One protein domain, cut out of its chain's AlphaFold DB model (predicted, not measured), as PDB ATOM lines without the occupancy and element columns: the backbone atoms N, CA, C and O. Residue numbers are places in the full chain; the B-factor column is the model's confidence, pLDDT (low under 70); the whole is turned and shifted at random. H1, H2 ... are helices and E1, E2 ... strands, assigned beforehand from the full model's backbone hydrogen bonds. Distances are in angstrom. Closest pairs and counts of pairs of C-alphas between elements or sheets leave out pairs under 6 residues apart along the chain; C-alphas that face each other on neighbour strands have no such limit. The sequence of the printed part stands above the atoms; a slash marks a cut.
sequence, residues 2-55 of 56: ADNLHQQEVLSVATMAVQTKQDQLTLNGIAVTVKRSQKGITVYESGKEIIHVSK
ATOM      1  N   ALA A   2     511.736 446.847 389.296       64.50
ATOM      2  CA  ALA A   2     510.360 446.379 389.527       64.50
ATOM      3  C   ALA A   2     509.512 447.308 390.424       64.50
ATOM      4  O   ALA A   2     508.360 447.574 390.098       64.50
ATOM      5  N   ASP A   3     510.094 447.888 391.480       70.88
ATOM      6  CA  ASP A   3     509.357 448.783 392.391       70.88
ATOM      7  C   ASP A   3     508.839 450.057 391.712       70.88
ATOM      8  O   ASP A   3     507.809 450.597 392.101       70.88
ATOM      9  N   ASN A   4     509.527 450.534 390.670       82.44
ATOM     10  CA  ASN A   4     509.118 451.737 389.952       82.44
ATOM     11  C   ASN A   4     507.890 451.477 389.065       82.44
ATOM     12  O   ASN A   4     506.999 452.318 389.000       82.44
ATOM     13  N   LEU A   5     507.816 450.296 388.439       87.69
ATOM     14  CA  LEU A   5     506.665 449.888 387.627       87.69
ATOM     15  C   LEU A   5     505.415 449.746 388.495       87.69
ATOM     16  O   LEU A   5     504.381 450.326 388.179       87.69
ATOM     17  N   HIS A   6     505.544 449.070 389.636       88.31
ATOM     18  CA  HIS A   6     504.427 448.906 390.557       88.31
ATOM     19  C   HIS A   6     503.904 450.259 391.070       88.31
ATOM     20  O   HIS A   6     502.701 450.508 391.067       88.31
ATOM     21  N   GLN A   7     504.800 451.186 391.426       87.75
ATOM     22  CA  GLN A   7     504.408 452.542 391.826       87.75
ATOM     23  C   GLN A   7     503.647 453.292 390.720       87.75
ATOM     24  O   GLN A   7     502.671 453.982 391.013       87.75
ATOM     25  N   GLN A   8     504.052 453.151 389.455       91.69
ATOM     26  CA  GLN A   8     503.345 453.764 388.324       91.69
ATOM     27  C   GLN A   8     501.950 453.168 388.114       91.69
ATOM     28  O   GLN A   8     501.004 453.907 387.825       91.69
ATOM     29  N   GLU A   9     501.799 451.857 388.286       92.94
ATOM     30  CA  GLU A   9     500.497 451.196 388.200       92.94
ATOM     31  C   GLU A   9     499.571 451.666 389.321       92.94
ATOM     32  O   GLU A   9     498.443 452.080 389.053       92.94
ATOM     33  N   VAL A  10     500.069 451.713 390.560       93.06
ATOM     34  CA  VAL A  10     499.307 452.195 391.720       93.06
ATOM     35  C   VAL A  10     498.833 453.633 391.512       93.06
ATOM     36  O   VAL A  10     497.656 453.933 391.719       93.06
ATOM     37  N   LEU A  11     499.713 454.518 391.037       93.06
ATOM     38  CA  LEU A  11     499.358 455.906 390.729       93.06
ATOM     39  C   LEU A  11     498.327 456.007 389.601       93.06
ATOM     40  O   LEU A  11     497.422 456.843 389.668       93.06
ATOM     41  N   SER A  12     498.436 455.158 388.580       94.44
ATOM     42  CA  SER A  12     497.494 455.133 387.457       94.44
ATOM     43  C   SER A  12     496.098 454.708 387.913       94.44
ATOM     44  O   SER A  12     495.114 455.383 387.602       94.44
ATOM     45  N   VAL A  13     496.006 453.647 388.723       95.38
ATOM     46  CA  VAL A  13     494.741 453.167 389.304       95.38
ATOM     47  C   VAL A  13     494.153 454.211 390.258       95.38
ATOM     48  O   VAL A  13     492.968 454.531 390.169       95.38
ATOM     49  N   ALA A  14     494.977 454.810 391.121       94.50
ATOM     50  CA  ALA A  14     494.558 455.884 392.020       94.50
ATOM     51  C   ALA A  14     494.002 457.097 391.256       94.50
ATOM     52  O   ALA A  14     492.930 457.607 391.587       94.50
ATOM     53  N   THR A  15     494.696 457.532 390.203       93.75
ATOM     54  CA  THR A  15     494.268 458.649 389.349       93.75
ATOM     55  C   THR A  15     492.943 458.338 388.666       93.75
ATOM     56  O   THR A  15     492.036 459.173 388.676       93.75
ATOM     57  N   MET A  16     492.800 457.124 388.132       95.19
ATOM     58  CA  MET A  16     491.567 456.675 387.494       95.19
ATOM     59  C   MET A  16     490.396 456.698 388.480       95.19
ATOM     60  O   MET A  16     489.388 457.329 388.181       95.19
ATOM     61  N   ALA A  17     490.555 456.129 389.681       95.56
ATOM     62  CA  ALA A  17     489.530 456.160 390.729       95.56
ATOM     63  C   ALA A  17     489.120 457.598 391.097       95.56
ATOM     64  O   ALA A  17     487.937 457.918 391.259       95.56
ATOM     65  N   VAL A  18     490.095 458.511 391.180       93.31
ATOM     66  CA  VAL A  18     489.831 459.931 391.439       93.31
ATOM     67  C   VAL A  18     488.998 460.556 390.315       93.31
ATOM     68  O   VAL A  18     487.991 461.202 390.628       93.31
ATOM     69  N   GLN A  19     489.387 460.344 389.055       92.88
ATOM     70  CA  GLN A  19     488.757 460.912 387.854       92.88
ATOM     71  C   GLN A  19     487.353 460.357 387.587       92.88
ATOM     72  O   GLN A  19     486.440 461.122 387.277       92.88
ATOM     73  N   THR A  20     487.151 459.049 387.765       94.69
ATOM     74  CA  THR A  20     485.850 458.376 387.591       94.69
ATOM     75  C   THR A  20     484.910 458.581 388.777       94.69
ATOM     76  O   THR A  20     483.790 458.075 388.771       94.69
ATOM     77  N   LYS A  21     485.341 459.348 389.791       93.69
ATOM     78  CA  LYS A  21     484.604 459.606 391.037       93.69
ATOM     79  C   LYS A  21     484.278 458.334 391.828       93.69
ATOM     80  O   LYS A  21     483.340 458.334 392.615       93.69
ATOM     81  N   GLN A  22     485.058 457.273 391.645       95.50
ATOM     82  CA  GLN A  22     484.920 456.054 392.429       95.50
ATOM     83  C   GLN A  22     485.577 456.234 393.798       95.50
ATOM     84  O   GLN A  22     486.648 456.837 393.916       95.50
ATOM     85  N   ASP A  23     484.922 455.713 394.833       94.94
ATOM     86  CA  ASP A  23     485.467 455.684 396.195       94.94
ATOM     87  C   ASP A  23     486.368 454.461 396.417       94.94
ATOM     88  O   ASP A  23     487.233 454.471 397.286       94.94
ATOM     89  N   GLN A  24     486.223 453.422 395.594       95.25
ATOM     90  CA  GLN A  24     487.093 452.253 395.574       95.25
ATOM     91  C   GLN A  24     487.266 451.765 394.134       95.25
ATOM     92  O   GLN A  24     486.298 451.718 393.373       95.25
ATOM     93  N   LEU A  25     488.487 451.379 393.770       95.38
ATOM     94  CA  LEU A  25     488.787 450.750 392.485       95.38
ATOM     95  C   LEU A  25     489.790 449.624 392.713       95.38
ATOM     96  O   LEU A  25     490.769 449.794 393.433       95.38
ATOM     97  N   THR A  26     489.534 448.470 392.107       95.06
ATOM     98  CA  THR A  26     490.496 447.368 392.061       95.06
ATOM     99  C   THR A  26     490.814 447.061 390.612       95.06
ATOM    100  O   THR A  26     489.904 446.783 389.833       95.06
ATOM    101  N   LEU A  27     492.091 447.119 390.250       93.00
ATOM    102  CA  LEU A  27     492.555 446.805 388.903       93.00
ATOM    103  C   LEU A  27     493.879 446.055 388.991       93.00
ATOM    104  O   LEU A  27     494.773 446.474 389.715       93.00
ATOM    105  N   ASN A  28     494.000 444.939 388.269       89.25
ATOM    106  CA  ASN A  28     495.220 444.123 388.224       89.25
ATOM    107  C   ASN A  28     495.770 443.734 389.616       89.25
ATOM    108  O   ASN A  28     496.974 443.669 389.821       89.25
ATOM    109  N   GLY A  29     494.883 443.500 390.590       90.19
ATOM    110  CA  GLY A  29     495.261 443.172 391.972       90.19
ATOM    111  C   GLY A  29     495.613 444.377 392.854       90.19
ATOM    112  O   GLY A  29     495.785 444.208 394.057       90.19
ATOM    113  N   ILE A  30     495.652 445.589 392.298       92.75
ATOM    114  CA  ILE A  30     495.851 446.832 393.045       92.75
ATOM    115  C   ILE A  30     494.493 447.339 393.512       92.75
ATOM    116  O   ILE A  30     493.655 447.712 392.690       92.75
ATOM    117  N   ALA A  31     494.284 447.375 394.826       95.00
ATOM    118  CA  ALA A  31     493.071 447.897 395.441       95.00
ATOM    119  C   ALA A  31     493.332 449.278 396.051       95.00
ATOM    120  O   ALA A  31     494.049 449.408 397.047       95.00
ATOM    121  N   VAL A  32     492.701 450.306 395.480       95.62
ATOM    122  CA  VAL A  32     492.760 451.679 395.987       95.62
ATOM    123  C   VAL A  32     491.430 452.106 396.592       95.62
ATOM    124  O   VAL A  32     490.357 451.738 396.114       95.62
ATOM    125  N   THR A  33     491.501 452.920 397.640       96.94
ATOM    126  CA  THR A  33     490.355 453.565 398.290       96.94
ATOM    127  C   THR A  33     490.563 455.070 398.287       96.94
ATOM    128  O   THR A  33     491.577 455.562 398.777       96.94
ATOM    129  N   VAL A  34     489.596 455.813 397.768       95.38
ATOM    130  CA  VAL A  34     489.604 457.272 397.708       95.38
ATOM    131  C   VAL A  34     488.687 457.811 398.801       95.38
ATOM    132  O   VAL A  34     487.488 457.555 398.810       95.38
ATOM    133  N   LYS A  35     489.237 458.607 399.716       94.88
ATOM    134  CA  LYS A  35     488.471 459.373 400.703       94.88
ATOM    135  C   LYS A  35     488.432 460.832 400.286       94.88
ATOM    136  O   LYS A  35     489.462 461.503 400.235       94.88
ATOM    137  N   ARG A  36     487.234 461.337 400.002       91.62
ATOM    138  CA  ARG A  36     487.004 462.740 399.639       91.62
ATOM    139  C   ARG A  36     486.422 463.472 400.838       91.62
ATOM    140  O   ARG A  36     485.474 463.006 401.460       91.62
ATOM    141  N   SER A  37     486.994 464.619 401.163       89.81
ATOM    142  CA  SER A  37     486.544 465.476 402.256       89.81
ATOM    143  C   SER A  37     486.534 466.936 401.813       89.81
ATOM    144  O   SER A  37     487.064 467.288 400.758       89.81
ATOM    145  N   GLN A  38     485.972 467.817 402.642       87.25
ATOM    146  CA  GLN A  38     486.048 469.261 402.399       87.25
ATOM    147  C   GLN A  38     487.499 469.771 402.352       87.25
ATOM    148  O   GLN A  38     487.777 470.734 401.645       87.25
ATOM    149  N   LYS A  39     488.423 469.091 403.047       85.75
ATOM    150  CA  LYS A  39     489.851 469.435 403.098       85.75
ATOM    151  C   LYS A  39     490.628 468.980 401.860       85.75
ATOM    152  O   LYS A  39     491.725 469.478 401.631       85.75
ATOM    153  N   GLY A  40     490.090 468.048 401.070       91.25
ATOM    154  CA  GLY A  40     490.831 467.455 399.962       91.25
ATOM    155  C   GLY A  40     490.486 466.000 399.661       91.25
ATOM    156  O   GLY A  40     489.457 465.477 400.096       91.25
ATOM    157  N   ILE A  41     491.369 465.351 398.909       93.06
ATOM    158  CA  ILE A  41     491.283 463.949 398.504       93.06
ATOM    159  C   ILE A  41     492.483 463.202 399.083       93.06
ATOM    160  O   ILE A  41     493.622 463.620 398.898       93.06
ATOM    161  N   THR A  42     492.226 462.075 399.734       95.00
ATOM    162  CA  THR A  42     493.262 461.159 400.214       95.00
ATOM    163  C   THR A  42     493.038 459.791 399.591       95.00
ATOM    164  O   THR A  42     491.923 459.271 399.647       95.00
ATOM    165  N   VAL A  43     494.071 459.203 398.996       94.62
ATOM    166  CA  VAL A  43     494.010 457.869 398.391       94.62
ATOM    167  C   VAL A  43     494.866 456.903 399.193       94.62
ATOM    168  O   VAL A  43     496.004 457.212 399.550       94.62
ATOM    169  N   TYR A  44     494.303 455.729 399.447       95.31
ATOM    170  CA  TYR A  44     494.923 454.633 400.170       95.31
ATOM    171  C   TYR A  44     495.068 453.427 399.255       95.31
ATOM    172  O   TYR A  44     494.153 453.132 398.490       95.31
ATOM    173  N   GLU A  45     496.160 452.694 399.389       92.25
ATOM    174  CA  GLU A  45     496.367 451.385 398.776       92.25
ATOM    175  C   GLU A  45     496.640 450.380 399.895       92.25
ATOM    176  O   GLU A  45     497.475 450.622 400.765       92.25
ATOM    177  N   SER A  46     495.836 449.316 399.967       85.12
ATOM    178  CA  SER A  46     495.925 448.305 401.037       85.12
ATOM    179  C   SER A  46     495.988 448.884 402.470       85.12
ATOM    180  O   SER A  46     496.626 448.328 403.360       85.12
ATOM    181  N   GLY A  47     495.332 450.028 402.704       86.06
ATOM    182  CA  GLY A  47     495.315 450.735 403.994       86.06
ATOM    183  C   GLY A  47     496.452 451.742 404.220       86.06
ATOM    184  O   GLY A  47     496.396 452.494 405.192       86.06
ATOM    185  N   LYS A  48     497.440 451.824 403.323       90.94
ATOM    186  CA  LYS A  48     498.528 452.809 403.363       90.94
ATOM    187  C   LYS A  48     498.181 454.035 402.523       90.94
ATOM    188  O   LYS A  48     497.756 453.902 401.384       90.94
ATOM    189  N   GLU A  49     498.375 455.233 403.067       92.88
ATOM    190  CA  GLU A  49     498.203 456.479 402.310       92.88
ATOM    191  C   GLU A  49     499.287 456.614 401.231       92.88
ATOM    192  O   GLU A  49     500.479 456.481 401.518       92.88
ATOM    193  N   ILE A  50     498.861 456.868 399.990       91.12
ATOM    194  CA  ILE A  50     499.747 456.990 398.820       91.12
ATOM    195  C   ILE A  50     499.652 458.354 398.131       91.12
ATOM    196  O   ILE A  50     500.623 458.798 397.525       91.12
ATOM    197  N   ILE A  51     498.498 459.028 398.211       89.12
ATOM    198  CA  ILE A  51     498.278 460.344 397.603       89.12
ATOM    199  C   ILE A  51     497.462 461.203 398.564       89.12
ATOM    200  O   ILE A  51     496.410 460.775 399.042       89.12
ATOM    201  N   HIS A  52     497.905 462.442 398.764       90.88
ATOM    202  CA  HIS A  52     497.168 463.473 399.482       90.88
ATOM    203  C   HIS A  52     497.083 464.740 398.633       90.88
ATOM    204  O   HIS A  52     498.107 465.299 398.245       90.88
ATOM    205  N   VAL A  53     495.870 465.212 398.360       88.25
ATOM    206  CA  VAL A  53     495.621 466.472 397.652       88.25
ATOM    207  C   VAL A  53     494.751 467.349 398.533       88.25
ATOM    208  O   VAL A  53     493.562 467.083 398.679       88.25
ATOM    209  N   SER A  54     495.324 468.400 399.108       88.00
ATOM    210  CA  SER A  54     494.585 469.395 399.886       88.00
ATOM    211  C   SER A  54     493.982 470.468 398.979       88.00
ATOM    212  O   SER A  54     494.642 470.927 398.047       88.00
ATOM    213  N   LYS A  55     492.760 470.921 399.276       75.75
ATOM    214  CA  LYS A  55     492.258 472.188 398.722       75.75
ATOM    215  C   LYS A  55     492.948 473.342 399.458       75.75
ATOM    216  O   LYS A  55     492.850 473.396 400.682       75.75
TER     217      LYS A  55
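AT A GLANCE: This is residues 2 to 55 of the 56 residues of an uncharacterized protein of Streptococcus thermophilus (UniProt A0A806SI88). One long helix, H1, lies slantwise over one face of a twisted four-stranded sheet, making two layers. The 54 printed residues hold H1, then E1 to E4, of mixed class; the sheet, order E1 - E2 - E3 - E4, is a meander, each strand the antiparallel neighbour of the one before. The whole is compact, radius of gyration of the C-alphas 10.6 A, and spans 35 by 18 by 17 A.

HOW THE PARTS SIT: H1, residues 2 to 19, has every O i to N i+4 pair within hydrogen-bond range; its height over the sheet is 6.8 A. Its closest C-alphas to E2, residues 30 to 37, are Ala 14 and Val 32, 6.1 A apart. E1, residues 24 to 27, and E2 form a hairpin, with N 25 and O 32 at 3.0 A. E2 and E3, residues 40 to 45, form another, with N 35 and O 42 at 2.8 A. E3 and E4, residues 48 to 54, form the third, with N 43 and O 51 at 2.8 A.

IN THESE COORDINATES: H1 runs 26.1 A from C-alpha 2 at (510.360, 446.379, 389.527). E1 measures 10.2 A, E2 22.8 A, E3 17.0 A and E4 17.4 A, ending at C-alpha 54 (494.585, 469.395, 399.886).

THE WHOLE: The farthest C-alphas, Ala 2 and Gln 38, are 35.8 A apart. The printed part has no cut; its links are tight. Residue 2 alone has pLDDT under 70.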